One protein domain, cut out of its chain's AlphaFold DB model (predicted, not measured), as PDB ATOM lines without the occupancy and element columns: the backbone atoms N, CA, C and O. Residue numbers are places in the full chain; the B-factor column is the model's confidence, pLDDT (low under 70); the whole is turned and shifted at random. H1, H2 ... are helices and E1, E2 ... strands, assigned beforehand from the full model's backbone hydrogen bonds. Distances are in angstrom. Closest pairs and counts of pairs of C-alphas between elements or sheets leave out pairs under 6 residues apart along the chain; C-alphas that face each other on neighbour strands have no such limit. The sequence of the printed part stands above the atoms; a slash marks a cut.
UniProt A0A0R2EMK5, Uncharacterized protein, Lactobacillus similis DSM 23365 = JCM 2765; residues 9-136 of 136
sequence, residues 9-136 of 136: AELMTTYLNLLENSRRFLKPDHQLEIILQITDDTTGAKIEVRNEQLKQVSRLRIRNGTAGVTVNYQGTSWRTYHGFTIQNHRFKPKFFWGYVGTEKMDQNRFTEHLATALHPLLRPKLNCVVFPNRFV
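What this domain is: This is residues 9 to 136 of the 136 residues of an uncharacterized protein of Lactobacillus similis DSM 23365 = JCM 2765 (UniProt A0A0R2EMK5). Picture a long, twisted sheet of six strands with three helices over one face and the other face bare: H1 over E3 and H2 over E2 run side by side, opposite ways, and H3 covers E5. After H3 the last stretch crosses to the end of H1, where E7 lies. The printed part has 128 residues, of mixed class, with three named helices and seven named strands in the order H1 E1 E2 H2 E3 E4 E5 E6 H3 E7; the antiparallel sheet runs E2 E1 E3 E4 E5 E6. The whole is compact, with a radius of gyration of the C-alphas of 15.5 A, and spans 48 by 28 by 23 A.

How they stand to each other: Start at H1, residues 9 to 25, which runs along E3, residues 65 to 73, at 3 degrees on the local plane and a height over the sheet of 8.6 A. Next, E1, residues 32 to 40, forms a hairpin with E2, residues 46 to 50; look for N 38 and O 47, 2.8 A apart. H2, residues 51 to 57, runs along E2 at a height of 6.7 A and touches residues 12 to 19 of H1 alone, closest at the C-alphas of Met 12 and Leu 54, 6.3 A, with a shallow tilt of 16 degrees, opposite ways. E2, H2 and E3 make a split strand-helix-strand unit, two strands running the same way with E1 between them and a right-handed crossover; N 35 and O 70 of E1 and E3 are 2.9 A apart. E3, E4, residues 78 to 87, E5, residues 90 to 100, and E6, residues 103 to 105, form a meander, each the antiparallel neighbour of the one before; find N 69 and O 82 at 2.8 A, N 81 and O 97 at 2.8 A, and N 98 and O 105 at 2.9 A. H3, residues 107 to 117, lies slantwise to E5 at 42 degrees on the local plane, its closest C-alphas being Gly 98 and Phe 110, 5.4 A; on the same face as H1 and H2, it completes two layers, helices on one face of a sheet. E7, residues 129 to 131, pairs with no named strand; the C-alphas of Phe 25 and Val 130 are its closest to H1, 6.8 A. In H1 and H3 every O i to N i+4 pair is within hydrogen-bond range; in H2 0 of 3 are, but 4 of 4 O i to N i+3 pairs.

Where its parts are: Find C-alpha 9 at (5.535, -48.660, -50.631); from there H1 runs 24.1 A. E1 measures 26.0 A, E3 26.7 A, E4 29.8 A, and E5 29.9 A with a bend of 53 degrees at residue 94. H3, 15.1 A, ends at C-alpha 117, (-4.459, -19.890, -46.953).

The domain as a whole: The farthest C-alphas, Thr 43 and Leu 126, are 50.1 A apart. The printed part has no cut, and the H3 to E7 link is long, 11 residues. Confidence is under 70 in residues 124 to 136.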
ATOM      1  N   ALA A   9       4.267 -49.287 -50.995       88.75
ATOM      2  CA  ALA A   9       5.535 -48.660 -50.631       88.75
ATOM      3  C   ALA A   9       5.729 -47.283 -51.296       88.75
ATOM      4  O   ALA A   9       6.114 -46.323 -50.625       88.75
ATOM      5  N   GLU A  10       5.418 -47.163 -52.589       89.31
ATOM      6  CA  GLU A  10       5.498 -45.895 -53.333       89.31
ATOM      7  C   GLU A  10       4.478 -44.874 -52.807       89.31
ATOM      8  O   GLU A  10       4.805 -43.702 -52.588       89.31
ATOM      9  N   LEU A  11       3.256 -45.333 -52.518       89.75
ATOM     10  CA  LEU A  11       2.221 -44.501 -51.913       89.75
ATOM     11  C   LEU A  11       2.663 -43.987 -50.535       89.75
ATOM     12  O   LEU A  11       2.582 -42.791 -50.264       89.75
ATOM     13  N   MET A  12       3.184 -44.867 -49.676       90.69
ATOM     14  CA  MET A  12       3.653 -44.491 -48.337       90.69
ATOM     15  C   MET A  12       4.841 -43.536 -48.390       90.69
ATOM     16  O   MET A  12       4.888 -42.594 -47.604       90.69
ATOM     17  N   THR A  13       5.756 -43.721 -49.339       90.12
ATOM     18  CA  THR A  13       6.885 -42.802 -49.552       90.12
ATOM     19  C   THR A  13       6.395 -41.387 -49.855       90.12
ATOM     20  O   THR A  13       6.898 -40.422 -49.285       90.12
ATOM     21  N   THR A  14       5.350 -41.253 -50.676       90.31
ATOM     22  CA  THR A  14       4.754 -39.948 -51.008       90.31
ATOM     23  C   THR A  14       4.226 -39.233 -49.763       90.31
ATOM     24  O   THR A  14       4.520 -38.057 -49.542       90.31
ATOM     25  N   TYR A  15       3.484 -39.943 -48.911       91.25
ATOM     26  CA  TYR A  15       2.935 -39.368 -47.682       91.25
ATOM     27  C   TYR A  15       3.996 -39.123 -46.602       91.25
ATOM     28  O   TYR A  15       3.925 -38.122 -45.895       91.25
ATOM     29  N   LEU A  16       5.017 -39.975 -46.496       91.62
ATOM     30  CA  LEU A  16       6.147 -39.743 -45.596       91.62
ATOM     31  C   LEU A  16       6.943 -38.493 -45.995       91.62
ATOM     32  O   LEU A  16       7.261 -37.681 -45.129       91.62
ATOM     33  N   ASN A  17       7.176 -38.279 -47.293       90.75
ATOM     34  CA  ASN A  17       7.805 -37.054 -47.793       90.75
ATOM     35  C   ASN A  17       6.944 -35.817 -47.496       90.75
ATOM     36  O   ASN A  17       7.463 -34.768 -47.118       90.75
ATOM     37  N   LEU A  18       5.617 -35.932 -47.622       89.56
ATOM     38  CA  LEU A  18       4.690 -34.858 -47.256       89.56
ATOM     39  C   LEU A  18       4.770 -34.525 -45.755       89.56
ATOM     40  O   LEU A  18       4.828 -33.350 -45.383       89.56
ATOM     41  N   LEU A  19       4.825 -35.544 -44.894       91.19
ATOM     42  CA  LEU A  19       5.003 -35.376 -43.452       91.19
ATOM     43  C   LEU A  19       6.336 -34.687 -43.127       91.19
ATOM     44  O   LEU A  19       6.365 -33.753 -42.325       91.19
ATOM     45  N   GLU A  20       7.428 -35.095 -43.767       91.06
ATOM     46  CA  GLU A  20       8.742 -34.471 -43.596       91.06
ATOM     47  C   GLU A  20       8.743 -32.999 -44.034       91.06
ATOM     48  O   GLU A  20       9.173 -32.124 -43.276       91.06
ATOM     49  N   ASN A  21       8.177 -32.700 -45.205       89.25
ATOM     50  CA  ASN A  21       8.021 -31.328 -45.688       89.25
ATOM     51  C   ASN A  21       7.210 -30.476 -44.706       89.25
ATOM     52  O   ASN A  21       7.596 -29.344 -44.408       89.25
ATOM     53  N   SER A  22       6.143 -31.028 -44.121       90.06
ATOM     54  CA  SER A  22       5.370 -30.316 -43.100       90.06
ATOM     55  C   SER A  22       6.216 -29.941 -41.880       90.06
ATOM     56  O   SER A  22       6.167 -28.805 -41.416       90.06
ATOM     57  N   ARG A  23       7.083 -30.845 -41.409       90.75
ATOM     58  CA  ARG A  23       7.992 -30.586 -40.281       90.75
ATOM     59  C   ARG A  23       9.056 -29.548 -40.607       90.75
ATOM     60  O   ARG A  23       9.511 -28.844 -39.703       90.75
ATOM     61  N   ARG A  24       9.466 -29.461 -41.874       89.00
ATOM     62  CA  ARG A  24      10.483 -28.518 -42.349       89.00
ATOM     63  C   ARG A  24       9.929 -27.107 -42.542       89.00
ATOM     64  O   ARG A  24      10.611 -26.147 -42.166       89.00
ATOM     65  N   PHE A  25       8.733 -26.993 -43.121       86.62
ATOM     66  CA  PHE A  25       8.190 -25.728 -43.622       86.62
ATOM     67  C   PHE A  25       7.027 -25.164 -42.805       86.62
ATOM     68  O   PHE A  25       6.881 -23.948 -42.782       86.62
ATOM     69  N   LEU A  26       6.225 -25.978 -42.114       88.44
ATOM     70  CA  LEU A  26       5.089 -25.496 -41.314       88.44
ATOM     71  C   LEU A  26       5.486 -25.275 -39.858       88.44
ATOM     72  O   LEU A  26       6.363 -25.966 -39.323       88.44
ATOM     73  N   LYS A  27       4.856 -24.303 -39.192       89.62
ATOM     74  CA  LYS A  27       5.034 -24.085 -37.747       89.62
ATOM     75  C   LYS A  27       4.722 -25.375 -36.959       89.62
ATOM     76  O   LYS A  27       3.974 -26.219 -37.454       89.62
ATOM     77  N   PRO A  28       5.343 -25.602 -35.784       88.81
ATOM     78  CA  PRO A  28       5.192 -26.858 -35.038       88.81
ATOM     79  C   PRO A  28       3.742 -27.263 -34.732       88.81
ATOM     80  O   PRO A  28       3.418 -28.443 -34.805       88.81
ATOM     81  N   ASP A  29       2.880 -26.291 -34.459       90.62
ATOM     82  CA  ASP A  29       1.440 -26.422 -34.208       90.62
ATOM     83  C   ASP A  29       0.597 -26.653 -35.476       90.62
ATOM     84  O   ASP A  29      -0.586 -26.977 -35.380       90.62
ATOM     85  N   HIS A  30       1.214 -26.549 -36.657       90.44
ATOM     86  CA  HIS A  30       0.577 -26.722 -37.963       90.44
ATOM     87  C   HIS A  30       1.125 -27.894 -38.784       90.44
ATOM     88  O   HIS A  30       0.901 -27.975 -39.991       90.44
ATOM     89  N   GLN A  31       1.861 -28.813 -38.157       91.50
ATOM     90  CA  GLN A  31       2.365 -30.006 -38.840       91.50
ATOM     91  C   GLN A  31       1.224 -30.937 -39.268       91.50
ATOM     92  O   GLN A  31       0.124 -30.907 -38.720       91.50
ATOM     93  N   LEU A  32       1.481 -31.781 -40.264       93.38
ATOM     94  CA  LEU A  32       0.465 -32.703 -40.760       93.38
ATOM     95  C   LEU A  32       0.370 -33.944 -39.869       93.38
ATOM     96  O   LEU A  32       1.382 -34.483 -39.423       93.38
ATOM     97  N   GLU A  33      -0.849 -34.438 -39.670       95.62
ATOM     98  CA  GLU A  33      -1.094 -35.809 -39.224       95.62
ATOM     99  C   GLU A  33      -1.653 -36.605 -40.402       95.62
ATOM    100  O   GLU A  33      -2.644 -36.216 -41.019       95.62
ATOM    101  N   ILE A  34      -1.013 -37.726 -40.710       95.44
ATOM    102  CA  ILE A  34      -1.407 -38.617 -41.794       95.44
ATOM    103  C   ILE A  34      -1.882 -39.928 -41.189       95.44
ATOM    104  O   ILE A  34      -1.142 -40.577 -40.450       95.44
ATOM    105  N   ILE A  35      -3.101 -40.325 -41.537       96.31
ATOM    106  CA  ILE A  35      -3.744 -41.558 -41.085       96.31
ATOM    107  C   ILE A  35      -4.016 -42.414 -42.317       96.31
ATOM    108  O   ILE A  35      -4.742 -41.995 -43.217       96.31
ATOM    109  N   LEU A  36      -3.447 -43.612 -42.352       95.44
ATOM    110  CA  LEU A  36      -3.744 -44.625 -43.358       95.44
ATOM    111  C   LEU A  36      -4.680 -45.661 -42.751       95.44
ATOM    112  O   LEU A  36      -4.378 -46.233 -41.709       95.44
ATOM    113  N   GLN A  37      -5.760 -45.950 -43.461       95.94
ATOM    114  CA  GLN A  37      -6.668 -47.050 -43.187       95.94
ATOM    115  C   GLN A  37      -6.650 -47.998 -44.381       95.94
ATOM    116  O   GLN A  37      -6.789 -47.552 -45.518       95.94
ATOM    117  N   ILE A  38      -6.488 -49.296 -44.145       94.44
ATOM    118  CA  ILE A  38      -6.567 -50.325 -45.182       94.44
ATOM    119  C   ILE A  38      -7.521 -51.423 -44.731       94.44
ATOM    120  O   ILE A  38      -7.487 -51.840 -43.577       94.44
ATOM    121  N   THR A  39      -8.352 -51.898 -45.652       95.06
ATOM    122  CA  THR A  39      -9.166 -53.107 -45.504       95.06
ATOM    123  C   THR A  39      -8.735 -54.114 -46.567       95.06
ATOM    124  O   THR A  39      -8.747 -53.777 -47.750       95.06
ATOM    125  N   ASP A  40      -8.327 -55.314 -46.151       92.50
ATOM    126  CA  ASP A  40      -8.005 -56.433 -47.048       92.50
ATOM    127  C   ASP A  40      -9.267 -57.259 -47.311       92.50
ATOM    128  O   ASP A  40      -9.855 -57.808 -46.379       92.50
ATOM    129  N   ASP A  41      -9.671 -57.376 -48.574       92.38
ATOM    130  CA  ASP A  41     -10.889 -58.103 -48.951       92.38
ATOM    131  C   ASP A  41     -10.741 -59.625 -48.774       92.38
ATOM    132  O   ASP A  41     -11.733 -60.338 -48.655       92.38
ATOM    133  N   THR A  42      -9.507 -60.137 -48.742       88.12
ATOM    134  CA  THR A  42      -9.215 -61.576 -48.625       88.12
ATOM    135  C   THR A  42      -9.431 -62.080 -47.204       88.12
ATOM    136  O   THR A  42      -9.912 -63.190 -46.995       88.12
ATOM    137  N   THR A  43      -9.031 -61.273 -46.221       88.06
ATOM    138  CA  THR A  43      -9.040 -61.642 -44.798       88.06
ATOM    139  C   THR A  43     -10.087 -60.875 -43.993       88.06
ATOM    140  O   THR A  43     -10.371 -61.240 -42.856       88.06
ATOM    141  N   GLY A  44     -10.641 -59.791 -44.546       87.88
ATOM    142  CA  GLY A  44     -11.480 -58.833 -43.825       87.88
ATOM    143  C   GLY A  44     -10.711 -57.975 -42.812       87.88
ATOM    144  O   GLY A  44     -11.323 -57.182 -42.091       87.88
ATOM    145  N   ALA A  45      -9.384 -58.124 -42.727       89.31
ATOM    146  CA  ALA A  45      -8.567 -57.419 -41.753       89.31
ATOM    147  C   ALA A  45      -8.550 -55.913 -42.036       89.31
ATOM    148  O   ALA A  45      -8.408 -55.475 -43.180       89.31
ATOM    149  N   LYS A  46      -8.656 -55.124 -40.963       93.50
ATOM    150  CA  LYS A  46      -8.570 -53.663 -40.999       93.50
ATOM    151  C   LYS A  46      -7.316 -53.203 -40.277       93.50
ATOM    152  O   LYS A  46      -7.060 -53.616 -39.150       93.50
ATOM    153  N   ILE A  47      -6.556 -52.340 -40.931       92.38
ATOM    154  CA  ILE A  47      -5.300 -51.793 -40.425       92.38
ATOM    155  C   ILE A  47      -5.431 -50.278 -40.429       92.38
ATOM    156  O   ILE A  47      -5.726 -49.694 -41.467       92.38
ATOM    157  N   GLU A  48      -5.194 -49.648 -39.283       95.25
ATOM    158  CA  GLU A  48      -5.050 -48.198 -39.167       95.25
ATOM    159  C   GLU A  48      -3.655 -47.883 -38.630       95.25
ATOM    160  O   GLU A  48      -3.245 -48.431 -37.609       95.25
ATOM    161  N   VAL A  49      -2.928 -46.996 -39.308       94.00
ATOM    162  CA  VAL A  49      -1.624 -46.506 -38.849       94.00
ATOM    163  C   VAL A  49      -1.477 -45.013 -39.075       94.00
ATOM    164  O   VAL A  49      -2.104 -44.440 -39.968       94.00
ATOM    165  N   ARG A  50      -0.618 -44.376 -38.273       95.00
ATOM    166  CA  ARG A  50      -0.432 -42.922 -38.286       95.00
ATOM    167  C   ARG A  50       1.032 -42.519 -38.417       95.00
ATOM    168  O   ARG A  50       1.902 -43.116 -37.785       95.00
ATOM    169  N   ASN A  51       1.302 -41.456 -39.173       91.88
ATOM    170  CA  ASN A  51       2.612 -40.798 -39.261       91.88
ATOM    171  C   ASN A  51       3.784 -41.788 -39.434       91.88
ATOM    172  O   ASN A  51       3.834 -42.528 -40.407       91.88
ATOM    173  N   GLU A  52       4.735 -41.854 -38.497       87.25
ATOM    174  CA  GLU A  52       5.913 -42.729 -38.617       87.25
ATOM    175  C   GLU A  52       5.567 -44.223 -38.706       87.25
ATOM    176  O   GLU A  52       6.336 -44.998 -39.277       87.25
ATOM    177  N   GLN A  53       4.392 -44.639 -38.220       88.06
ATOM    178  CA  GLN A  53       3.914 -46.016 -38.362       88.06
ATOM    179  C   GLN A  53       3.624 -46.382 -39.830       88.06
ATOM    180  O   GLN A  53       3.625 -47.565 -40.171       88.06
ATOM    181  N   LEU A  54       3.481 -45.397 -40.732       87.88
ATOM    182  CA  LEU A  54       3.388 -45.613 -42.185       87.88
ATOM    183  C   LEU A  54       4.608 -46.395 -42.720       87.88
ATOM    184  O   LEU A  54       4.488 -47.188 -43.655       87.88
ATOM    185  N   LYS A  55       5.785 -46.250 -42.090       87.19
ATOM    186  CA  LYS A  55       6.991 -47.018 -42.452       87.19
ATOM    187  C   LYS A  55       6.807 -48.517 -42.222       87.19
ATOM    188  O   LYS A  55       7.314 -49.318 -43.005       87.19
ATOM    189  N   GLN A  56       6.065 -48.900 -41.184       84.25
ATOM    190  CA  GLN A  56       5.862 -50.299 -40.799       84.25
ATOM    191  C   GLN A  56       4.942 -51.025 -41.787       84.25
ATOM    192  O   GLN A  56       5.183 -52.184 -42.124       84.25
ATOM    193  N   VAL A  57       3.934 -50.326 -42.317       84.06
ATOM    194  CA  VAL A  57       2.940 -50.908 -43.235       84.06
ATOM    195  C   VAL A  57       3.396 -50.978 -44.685       84.06
ATOM    196  O   VAL A  57       2.823 -51.740 -45.454       84.06
ATOM    197  N   SER A  58       4.458 -50.261 -45.065       77.69
ATOM    198  CA  SER A  58       5.022 -50.299 -46.427       77.69
ATOM    199  C   SER A  58       5.394 -51.711 -46.914       77.69
ATOM    200  O   SER A  58       5.479 -51.951 -48.116       77.69
ATOM    201  N   ARG A  59       5.590 -52.655 -45.981       80.44
ATOM    202  CA  ARG A  59       5.955 -54.055 -46.243       80.44
ATOM    203  C   ARG A  59       4.755 -54.998 -46.364       80.44
ATOM    204  O   ARG A  59       4.946 -56.172 -46.684       80.44
ATOM    205  N   LEU A  60       3.540 -54.523 -46.091       83.88
ATOM    206  CA  LEU A  60       2.339 -55.345 -46.177       83.88
ATOM    207  C   LEU A  60       2.057 -55.738 -47.628       83.88
ATOM    208  O   LEU A  60       2.106 -54.916 -48.542       83.88
ATOM    209  N   ARG A  61       1.726 -57.014 -47.834       81.31
ATOM    210  CA  ARG A  61       1.403 -57.577 -49.151       81.31
ATOM    211  C   ARG A  61      -0.104 -57.728 -49.319       81.31
ATOM    212  O   ARG A  61      -0.616 -58.838 -49.386       81.31
ATOM    213  N   ILE A  62      -0.807 -56.604 -49.400       85.94
ATOM    214  CA  ILE A  62      -2.259 -56.594 -49.622       85.94
ATOM    215  C   ILE A  62      -2.506 -56.707 -51.123       85.94
ATOM    216  O   ILE A  62      -1.973 -55.912 -51.901       85.94
ATOM    217  N   ARG A  63      -3.233 -57.747 -51.543       88.00
ATOM    218  CA  ARG A  63      -3.473 -58.033 -52.966       88.00
ATOM    219  C   ARG A  63      -4.701 -57.304 -53.489       88.00
ATOM    220  O   ARG A  63      -4.595 -56.667 -54.532       88.00
ATOM    221  N   ASN A  64      -5.810 -57.389 -52.758       93.12
ATOM    222  CA  ASN A  64      -7.093 -56.779 -53.090       93.12
ATOM    223  C   ASN A  64      -7.703 -56.149 -51.833       93.12
ATOM    224  O   ASN A  64      -7.496 -56.660 -50.732       93.12
ATOM    225  N   GLY A  65      -8.412 -55.035 -51.982       94.50
ATOM    226  CA  GLY A  65      -8.916 -54.293 -50.833       94.50
ATOM    227  C   GLY A  65      -9.276 -52.849 -51.133       94.50
ATOM    228  O   GLY A  65      -9.330 -52.400 -52.282       94.50
ATOM    229  N   THR A  66      -9.442 -52.081 -50.064       95.38
ATOM    230  CA  THR A  66      -9.619 -50.627 -50.127       95.38
ATOM    231  C   THR A  66      -8.678 -49.934 -49.159       95.38
ATOM    232  O   THR A  66      -8.363 -50.464 -48.095       95.38
ATOM    233  N   ALA A  67      -8.226 -48.738 -49.520       95.00
ATOM    234  CA  ALA A  67      -7.447 -47.892 -48.632       95.00
ATOM    235  C   ALA A  67      -7.991 -46.467 -48.602       95.00
ATOM    236  O   ALA A  67      -8.499 -45.957 -49.598       95.00
ATOM    237  N   GLY A  68      -7.854 -45.822 -47.452       95.50
ATOM    238  CA  GLY A  68      -8.142 -44.415 -47.242       95.50
ATOM    239  C   GLY A  68      -6.940 -43.747 -46.598       95.50
ATOM    240  O   GLY A  68      -6.412 -44.251 -45.610       95.50
ATOM    241  N   VAL A  69      -6.508 -42.612 -47.139       95.75
ATOM    242  CA  VAL A  69      -5.516 -41.756 -46.488       95.75
ATOM    243  C   VAL A  69      -6.173 -40.446 -46.106       95.75
ATOM    244  O   VAL A  69      -6.670 -39.719 -46.964       95.75
ATOM    245  N   THR A  70      -6.167 -40.156 -44.811       96.75
ATOM    246  CA  THR A  70      -6.597 -38.872 -44.264       96.75
ATOM    247  C   THR A  70      -5.372 -38.032 -43.942       96.75
ATOM    248  O   THR A  70      -4.451 -38.522 -43.291       96.75
ATOM    249  N   VAL A  71      -5.368 -36.769 -44.364       95.62
ATOM    250  CA  VAL A  71      -4.350 -35.786 -43.969       95.62
ATOM    251  C   VAL A  71      -5.037 -34.678 -43.182       95.62
ATOM    252  O   VAL A  71      -5.864 -33.954 -43.729       95.62
ATOM    253  N   ASN A  72      -4.705 -34.552 -41.901       95.12
ATOM    254  CA  ASN A  72      -5.162 -33.479 -41.025       95.12
ATOM    255  C   ASN A  72      -4.094 -32.385 -40.959       95.12
ATOM    256  O   ASN A  72      -2.931 -32.666 -40.664       95.12
ATOM    257  N   TYR A  73      -4.495 -31.138 -41.188       92.31
ATOM    258  CA  TYR A  73      -3.631 -29.971 -41.038       92.31
ATOM    259  C   TYR A  73      -3.812 -29.440 -39.616       92.31
ATOM    260  O   TYR A  73      -4.810 -28.777 -39.326       92.31
ATOM    261  N   GLN A  74      -2.892 -29.780 -38.708       92.88
ATOM    262  CA  GLN A  74      -3.041 -29.447 -37.287       92.88
ATOM    263  C   GLN A  74      -3.148 -27.929 -37.070       92.88
ATOM    264  O   GLN A  74      -2.704 -27.123 -37.889       92.88
ATOM    265  N   GLY A  75      -3.831 -27.527 -35.998       89.62
ATOM    266  CA  GLY A  75      -4.093 -26.110 -35.714       89.62
ATOM    267  C   GLY A  75      -4.985 -25.405 -36.749       89.62
ATOM    268  O   GLY A  75      -5.133 -24.188 -36.695       89.62
ATOM    269  N   THR A  76      -5.586 -26.146 -37.685       91.62
ATOM    270  CA  THR A  76      -6.577 -25.645 -38.645       91.62
ATOM    271  C   THR A  76      -7.796 -26.564 -38.674       91.62
ATOM    272  O   THR A  76      -7.797 -27.653 -38.102       91.62
ATOM    273  N   SER A  77      -8.841 -26.143 -39.380       93.75
ATOM    274  CA  SER A  77     -10.012 -26.974 -39.658       93.75
ATOM    275  C   SER A  77      -9.880 -27.792 -40.951       93.75
ATOM    276  O   SER A  77     -10.882 -28.319 -41.438       93.75
ATOM    277  N   TRP A  78      -8.684 -27.865 -41.550       94.06
ATOM    278  CA  TRP A  78      -8.506 -28.473 -42.866       94.06
ATOM    279  C   TRP A  78      -8.177 -29.958 -42.787       94.06
ATOM    280  O   TRP A  78      -7.354 -30.410 -41.983       94.06
ATOM    281  N   ARG A  79      -8.791 -30.720 -43.689       95.62
ATOM    282  CA  ARG A  79      -8.569 -32.159 -43.825       95.62
ATOM    283  C   ARG A  79      -8.691 -32.575 -45.282       95.62
ATOM    284  O   ARG A  79      -9.569 -32.083 -45.979       95.62
ATOM    285  N   THR A  80      -7.883 -33.527 -45.732       95.69
ATOM    286  CA  THR A  80      -8.147 -34.248 -46.986       95.69
ATOM    287  C   THR A  80      -8.405 -35.718 -46.736       95.69
ATOM    288  O   THR A  80      -7.909 -36.292 -45.769       95.69
ATOM    289  N   TYR A  81      -9.174 -36.325 -47.631       95.62
ATOM    290  CA  TYR A  81      -9.415 -37.755 -47.688       95.62
ATOM    291  C   TYR A  81      -9.168 -38.260 -49.107       95.62
ATOM    292  O   TYR A  81      -9.764 -37.770 -50.066       95.62
ATOM    293  N   HIS A  82      -8.299 -39.256 -49.232       95.00
ATOM    294  CA  HIS A  82      -7.920 -39.882 -50.491       95.00
ATOM    295  C   HIS A  82      -8.318 -41.355 -50.423       95.00
ATOM    296  O   HIS A  82      -7.758 -42.112 -49.632       95.00
ATOM    297  N   GLY A  83      -9.295 -41.756 -51.229       94.75
ATOM    298  CA  GLY A  83      -9.738 -43.143 -51.331       94.75
ATOM    299  C   GLY A  83      -9.030 -43.869 -52.468       94.75
ATOM    300  O   GLY A  83      -8.897 -43.320 -53.563       94.75
ATOM    301  N   PHE A  84      -8.648 -45.122 -52.238       94.69
ATOM    302  CA  PHE A  84      -8.003 -46.000 -53.210       94.69
ATOM    303  C   PHE A  84      -8.675 -47.372 -53.233       94.69
ATOM    304  O   PHE A  84      -9.056 -47.916 -52.194       94.69
ATOM    305  N   THR A  85      -8.764 -47.955 -54.422       95.56
ATOM    306  CA  THR A  85      -9.017 -49.387 -54.598       95.56
ATOM    307  C   THR A  85      -7.673 -50.094 -54.733       95.56
ATOM    308  O   THR A  85      -6.795 -49.605 -55.441       95.56
ATOM    309  N   ILE A  86      -7.509 -51.238 -54.074       93.94
ATOM    310  CA  ILE A  86      -6.322 -52.083 -54.199       93.94
ATOM    311  C   ILE A  86      -6.674 -53.247 -55.122       93.94
ATOM    312  O   ILE A  86      -7.608 -53.996 -54.839       93.94
ATOM    313  N   GLN A  87      -5.941 -53.400 -56.223       92.88
ATOM    314  CA  GLN A  87      -6.081 -54.521 -57.154       92.88
ATOM    315  C   GLN A  87      -4.696 -55.003 -57.565       92.88
ATOM    316  O   GLN A  87      -3.868 -54.206 -57.993       92.88
ATOM    317  N   ASN A  88      -4.417 -56.299 -57.431       89.94
ATOM    318  CA  ASN A  88      -3.107 -56.875 -57.763       89.94
ATOM    319  C   ASN A  88      -1.917 -56.104 -57.145       89.94
ATOM    320  O   ASN A  88      -0.918 -55.854 -57.818       89.94
ATOM    321  N   HIS A  89      -2.019 -55.735 -55.862       88.31
ATOM    322  CA  HIS A  89      -1.019 -54.948 -55.110       88.31
ATOM    323  C   HIS A  89      -0.848 -53.486 -55.549       88.31
ATOM    324  O   HIS A  89       0.064 -52.797 -55.080       88.31
ATOM    325  N   ARG A  90      -1.711 -53.006 -56.442       90.69
ATOM    326  CA  ARG A  90      -1.657 -51.668 -57.017       90.69
ATOM    327  C   ARG A  90      -2.796 -50.815 -56.480       90.69
ATOM    328  O   ARG A  90      -3.921 -51.288 -56.337       90.69
ATOM    329  N   PHE A  91      -2.482 -49.570 -56.147       91.12
ATOM    330  CA  PHE A  91      -3.400 -48.622 -55.529       91.12
ATOM    331  C   PHE A  91      -3.933 -47.680 -56.597       91.12
ATOM    332  O   PHE A  91      -3.237 -46.780 -57.062       91.12
ATOM    333  N   LYS A  92      -5.193 -47.870 -56.969       91.69
ATOM    334  CA  LYS A  92      -5.882 -47.033 -57.943       91.69
ATOM    335  C   LYS A  92      -6.684 -45.945 -57.227       91.69
ATOM    336  O   LYS A  92      -7.535 -46.289 -56.403       91.69
ATOM    337  N   PRO A  93      -6.463 -44.651 -57.523       91.44
ATOM    338  CA  PRO A  93      -7.270 -43.575 -56.956       91.44
ATOM    339  C   PRO A  93      -8.758 -43.782 -57.257       91.44
ATOM    340  O   PRO A  93      -9.138 -44.056 -58.394       91.44
ATOM    341  N   LYS A  94      -9.595 -43.653 -56.228       92.44
ATOM    342  CA  LYS A  94     -11.054 -43.778 -56.316       92.44
ATOM    343  C   LYS A  94     -11.734 -42.421 -56.175       92.44
ATOM    344  O   LYS A  94     -12.629 -42.107 -56.948       92.44
ATOM    345  N   PHE A  95     -11.325 -41.628 -55.185       90.38
ATOM    346  CA  PHE A  95     -11.839 -40.277 -54.970       90.38
ATOM    347  C   PHE A  95     -10.900 -39.448 -54.095       90.38
ATOM    348  O   PHE A  95     -10.108 -39.989 -53.323       90.38
ATOM    349  N   PHE A  96     -11.047 -38.131 -54.185       93.06
ATOM    350  CA  PHE A  96     -10.413 -37.153 -53.309       93.06
ATOM    351  C   PHE A  96     -11.486 -36.209 -52.775       93.06
ATOM    352  O   PHE A  96     -12.319 -35.741 -53.550       93.06
ATOM    353  N   TRP A  97     -11.422 -35.881 -51.487       93.56
ATOM    354  CA  TRP A  97     -12.210 -34.806 -50.890       93.56
ATOM    355  C   TRP A  97     -11.350 -33.955 -49.970       93.56
ATOM    356  O   TRP A  97     -10.638 -34.486 -49.119       93.56
ATOM    357  N   GLY A  98     -11.447 -32.641 -50.122       94.31
ATOM    358  CA  GLY A  98     -10.945 -31.668 -49.163       94.31
ATOM    359  C   GLY A  98     -12.066 -31.191 -48.248       94.31
ATOM    360  O   GLY A  98     -13.232 -31.184 -48.636       94.31
ATOM    361  N   TYR A  99     -11.715 -30.790 -47.037       95.19
ATOM    362  CA  TYR A  99     -12.626 -30.201 -46.072       95.19
ATOM    363  C   TYR A  99     -12.009 -28.947 -45.476       95.19
ATOM    364  O   TYR A  99     -10.838 -28.959 -45.096       95.19
ATOM    365  N   VAL A 100     -12.816 -27.896 -45.356       94.00
ATOM    366  CA  VAL A 100     -12.509 -26.681 -44.594       94.00
ATOM    367  C   VAL A 100     -13.609 -26.525 -43.549       94.00
ATOM    368  O   VAL A 100     -14.718 -26.091 -43.851       94.00
ATOM    369  N   GLY A 101     -13.344 -26.966 -42.319       92.25
ATOM    370  CA  GLY A 101     -14.402 -27.137 -41.324       92.25
ATOM    371  C   GLY A 101     -15.404 -28.196 -41.782       92.25
ATOM    372  O   GLY A 101     -15.042 -29.353 -41.983       92.25
ATOM    373  N   THR A 102     -16.665 -27.804 -41.940       92.44
ATOM    374  CA  THR A 102     -17.740 -28.686 -42.420       92.44
ATOM    375  C   THR A 102     -17.917 -28.645 -43.937       92.44
ATOM    376  O   THR A 102     -18.619 -29.494 -44.489       92.44
ATOM    377  N   GLU A 103     -17.284 -27.693 -44.628       95.44
ATOM    378  CA  GLU A 103     -17.432 -27.543 -46.069       95.44
ATOM    379  C   GLU A 103     -16.600 -28.589 -46.809       95.44
ATOM    380  O   GLU A 103     -15.381 -28.645 -46.658       95.44
ATOM    381  N   LYS A 104     -17.267 -29.395 -47.639       95.62
ATOM    382  CA  LYS A 104     -16.641 -30.381 -48.520       95.62
ATOM    383  C   LYS A 104     -16.289 -29.740 -49.865       95.62
ATOM    384  O   LYS A 104     -17.145 -29.148 -50.516       95.62
ATOM    385  N   MET A 105     -15.051 -29.924 -50.308       94.06
ATOM    386  CA  MET A 105     -14.502 -29.393 -51.555       94.06
ATOM    387  C   MET A 105     -13.908 -30.518 -52.408       94.06
ATOM    388  O   MET A 105     -13.386 -31.509 -51.887       94.06
ATOM    389  N   ASP A 106     -13.971 -30.368 -53.730       92.38
ATOM    390  CA  ASP A 106     -13.186 -31.198 -54.646       92.38
ATOM    391  C   ASP A 106     -11.690 -30.834 -54.596       92.38
ATOM    392  O   ASP A 106     -11.260 -29.920 -53.887       92.38
ATOM    393  N   GLN A 107     -10.882 -31.579 -55.349       88.00
ATOM    394  CA  GLN A 107      -9.433 -31.416 -55.367       88.00
ATOM    395  C   GLN A 107      -8.976 -30.035 -55.835       88.00
ATOM    396  O   GLN A 107      -8.063 -29.472 -55.228       88.00
ATOM    397  N   ASN A 108      -9.577 -29.492 -56.890       89.44
ATOM    398  CA  ASN A 108      -9.125 -28.235 -57.479       89.44
ATOM    399  C   ASN A 108      -9.444 -27.084 -56.530       89.44
ATOM    400  O   ASN A 108      -8.544 -26.347 -56.131       89.44
ATOM    401  N   ARG A 109     -10.694 -27.024 -56.062       90.31
ATOM    402  CA  ARG A 109     -11.157 -25.985 -55.141       90.31
ATOM    403  C   ARG A 109     -10.404 -26.018 -53.812       90.31
ATOM    404  O   ARG A 109     -10.012 -24.977 -53.293       90.31
ATOM    405  N   PHE A 110     -10.141 -27.211 -53.278       90.56
ATOM    406  CA  PHE A 110      -9.344 -27.343 -52.061       90.56
ATOM    407  C   PHE A 110      -7.882 -26.925 -52.273       90.56
ATOM    408  O   PHE A 110      -7.294 -26.279 -51.409       90.56
ATOM    409  N   THR A 111      -7.293 -27.263 -53.424       86.44
ATOM    410  CA  THR A 111      -5.916 -26.866 -53.754       86.44
ATOM    411  C   THR A 111      -5.799 -25.350 -53.871       86.44
ATOM    412  O   THR A 111      -4.859 -24.782 -53.325       86.44
ATOM    413  N   GLU A 112      -6.759 -24.683 -54.511       88.19
ATOM    414  CA  GLU A 112      -6.827 -23.219 -54.594       88.19
ATOM    415  C   GLU A 112      -6.995 -22.561 -53.217       88.19
ATOM    416  O   GLU A 112      -6.322 -21.572 -52.917       88.19
ATOM    417  N   HIS A 113      -7.826 -23.135 -52.340       88.62
ATOM    418  CA  HIS A 113      -7.973 -22.660 -50.961       88.62
ATOM    419  C   HIS A 113      -6.680 -22.813 -50.157       88.62
ATOM    420  O   HIS A 113      -6.220 -21.865 -49.526       88.62
ATOM    421  N   LEU A 114      -6.049 -23.992 -50.198       86.19
ATOM    422  CA  LEU A 114      -4.757 -24.201 -49.544       86.19
ATOM    423  C   LEU A 114      -3.733 -23.206 -50.055       86.19
ATOM    424  O   LEU A 114      -2.991 -22.622 -49.276       86.19
ATOM    425  N   ALA A 115      -3.702 -23.004 -51.365       82.75
ATOM    426  CA  ALA A 115      -2.809 -22.077 -52.006       82.75
ATOM    427  C   ALA A 115      -2.944 -20.685 -51.333       82.75
ATOM    428  O   ALA A 115      -1.973 -20.146 -50.799       82.75
ATOM    429  N   THR A 116      -4.128 -20.100 -51.248       83.12
ATOM    430  CA  THR A 116      -4.268 -18.778 -50.613       83.12
ATOM    431  C   THR A 116      -4.009 -18.804 -49.102       83.12
ATOM    432  O   THR A 116      -3.390 -17.882 -48.572       83.12
ATOM    433  N   ALA A 117      -4.405 -19.871 -48.409       85.81
ATOM    434  CA  ALA A 117      -4.459 -19.890 -46.953       85.81
ATOM    435  C   ALA A 117      -3.194 -20.421 -46.249       85.81
ATOM    436  O   ALA A 117      -3.038 -20.208 -45.048       85.81
ATOM    437  N   LEU A 118      -2.271 -21.093 -46.948       84.12
ATOM    438  CA  LEU A 118      -1.105 -21.734 -46.315       84.12
ATOM    439  C   LEU A 118      -0.061 -20.740 -45.789       84.12
ATOM    440  O   LEU A 118       0.692 -21.065 -44.874       84.12
ATOM    441  N   HIS A 119       0.013 -19.550 -46.389       82.81
ATOM    442  CA  HIS A 119       1.056 -18.558 -46.119       82.81
ATOM    443  C   HIS A 119       1.257 -18.245 -44.620       82.81
ATOM    444  O   HIS A 119       2.389 -18.354 -44.152       82.81
ATOM    445  N   PRO A 120       0.209 -17.951 -43.819       84.62
ATOM    446  CA  PRO A 120       0.358 -17.711 -42.380       84.62
ATOM    447  C   PRO A 120       0.845 -18.922 -41.564       84.62
ATOM    448  O   PRO A 120       1.316 -18.741 -40.437       84.62
ATOM    449  N   LEU A 121       0.737 -20.146 -42.090       86.00
ATOM    450  CA  LEU A 121       1.136 -21.381 -41.399       86.00
ATOM    451  C   LEU A 121       2.611 -21.732 -41.630       86.00
ATOM    452  O   LEU A 121       3.174 -22.575 -40.923       86.00
ATOM    453  N   LEU A 122       3.238 -21.097 -42.622       83.88
ATOM    454  CA  LEU A 122       4.641 -21.305 -42.944       83.88
ATOM    455  C   LEU A 122       5.544 -20.755 -41.842       83.88
ATOM    456  O   LEU A 122       5.279 -19.726 -41.215       83.88
ATOM    457  N   ARG A 123       6.662 -21.445 -41.625       81.69
ATOM    458  CA  ARG A 123       7.793 -20.884 -40.896       81.69
ATOM    459  C   ARG A 123       8.416 -19.800 -41.770       81.69
ATOM    460  O   ARG A 123       8.688 -20.078 -42.939       81.69
ATOM    461  N   PRO A 124       8.707 -18.612 -41.228       64.94
ATOM    462  CA  PRO A 124       9.481 -17.621 -41.956       64.94
ATOM    463  C   PRO A 124      10.869 -18.202 -42.264       64.94
ATOM    464  O   PRO A 124      11.678 -18.423 -41.362       64.94
ATOM    465  N   LYS A 125      11.127 -18.508 -43.539       59.06
ATOM    466  CA  LYS A 125      12.438 -18.881 -44.085       59.06
ATOM    467  C   LYS A 125      12.559 -18.282 -45.486       59.06
ATOM    468  O   LYS A 125      11.609 -18.362 -46.255       59.06
ATOM    469  N   LEU A 126      13.715 -17.692 -45.801       50.22
ATOM    470  CA  LEU A 126      14.033 -17.233 -47.156       50.22
ATOM    471  C   LEU A 126      14.038 -18.427 -48.134       50.22
ATOM    472  O   LEU A 126      14.718 -19.418 -47.870       50.22
ATOM    473  N   ASN A 127      13.315 -18.288 -49.249       50.19
ATOM    474  CA  ASN A 127      13.361 -19.089 -50.481       50.19
ATOM    475  C   ASN A 127      13.221 -20.621 -50.310       50.19
ATOM    476  O   ASN A 127      14.217 -21.339 -50.204       50.19
ATOM    477  N   CYS A 128      11.996 -21.158 -50.308       47.94
ATOM    478  CA  CYS A 128      11.697 -22.592 -50.214       47.94
ATOM    479  C   CYS A 128      10.467 -23.011 -51.051       47.94
ATOM    480  O   CYS A 128       9.406 -22.396 -50.985       47.94
ATOM    481  N   VAL A 129      10.564 -24.148 -51.755       52.31
ATOM    482  CA  VAL A 129       9.423 -24.814 -52.417       52.31
ATOM    483  C   VAL A 129       8.656 -25.660 -51.399       52.31
ATOM    484  O   VAL A 129       9.249 -26.526 -50.757       52.31
ATOM    485  N   VAL A 130       7.347 -25.429 -51.256       55.84
ATOM    486  CA  VAL A 130       6.506 -26.080 -50.222       55.84
ATOM    487  C   VAL A 130       5.590 -27.163 -50.811       55.84
ATOM    488  O   VAL A 130       5.323 -28.173 -50.165       55.84
ATOM    489  N   PHE A 131       5.138 -26.984 -52.054       56.78
ATOM    490  CA  PHE A 131       4.298 -27.927 -52.804       56.78
ATOM    491  C   PHE A 131       4.773 -27.986 -54.263       56.78
ATOM    492  O   PHE A 131       5.411 -27.029 -54.702       56.78
ATOM    493  N   PRO A 132       4.424 -29.030 -55.047       49.19
ATOM    494  CA  PRO A 132       4.873 -29.174 -56.440       49.19
ATOM    495  C   PRO A 132       4.624 -27.944 -57.331       49.19
ATOM    496  O   PRO A 132       5.326 -27.768 -58.318       49.19
ATOM    497  N   ASN A 133       3.678 -27.072 -56.951       40.88
ATOM    498  CA  ASN A 133       3.300 -25.871 -57.699       40.88
ATOM    499  C   ASN A 133       3.472 -24.549 -56.915       40.88
ATOM    500  O   ASN A 133       2.852 -23.553 -57.285       40.88
ATOM    501  N   ARG A 134       4.238 -24.505 -55.809       43.66
ATOM    502  CA  ARG A 134       4.408 -23.263 -55.021       43.66
ATOM    503  C   ARG A 134       5.828 -23.008 -54.529       43.66
ATOM    504  O   ARG A 134       6.348 -23.761 -53.703       43.66
ATOM    505  N   PHE A 135       6.370 -21.879 -54.984       45.00
ATOM    506  CA  PHE A 135       7.599 -21.250 -54.508       45.00
ATOM    507  C   PHE A 135       7.255 -20.170 -53.473       45.00
ATOM    508  O   PHE A 135       6.285 -19.431 -53.657       45.00
ATOM    509  N   VAL A 136       8.040 -20.095 -52.401       45.78
ATOM    510  CA  VAL A 136       8.168 -18.929 -51.512       45.78
ATOM    511  C   VAL A 136       9.610 -18.479 -51.579       45.78
ATOM    512  O   VAL A 136      10.461 -19.390 -51.660       45.78
TER     513      VAL A 136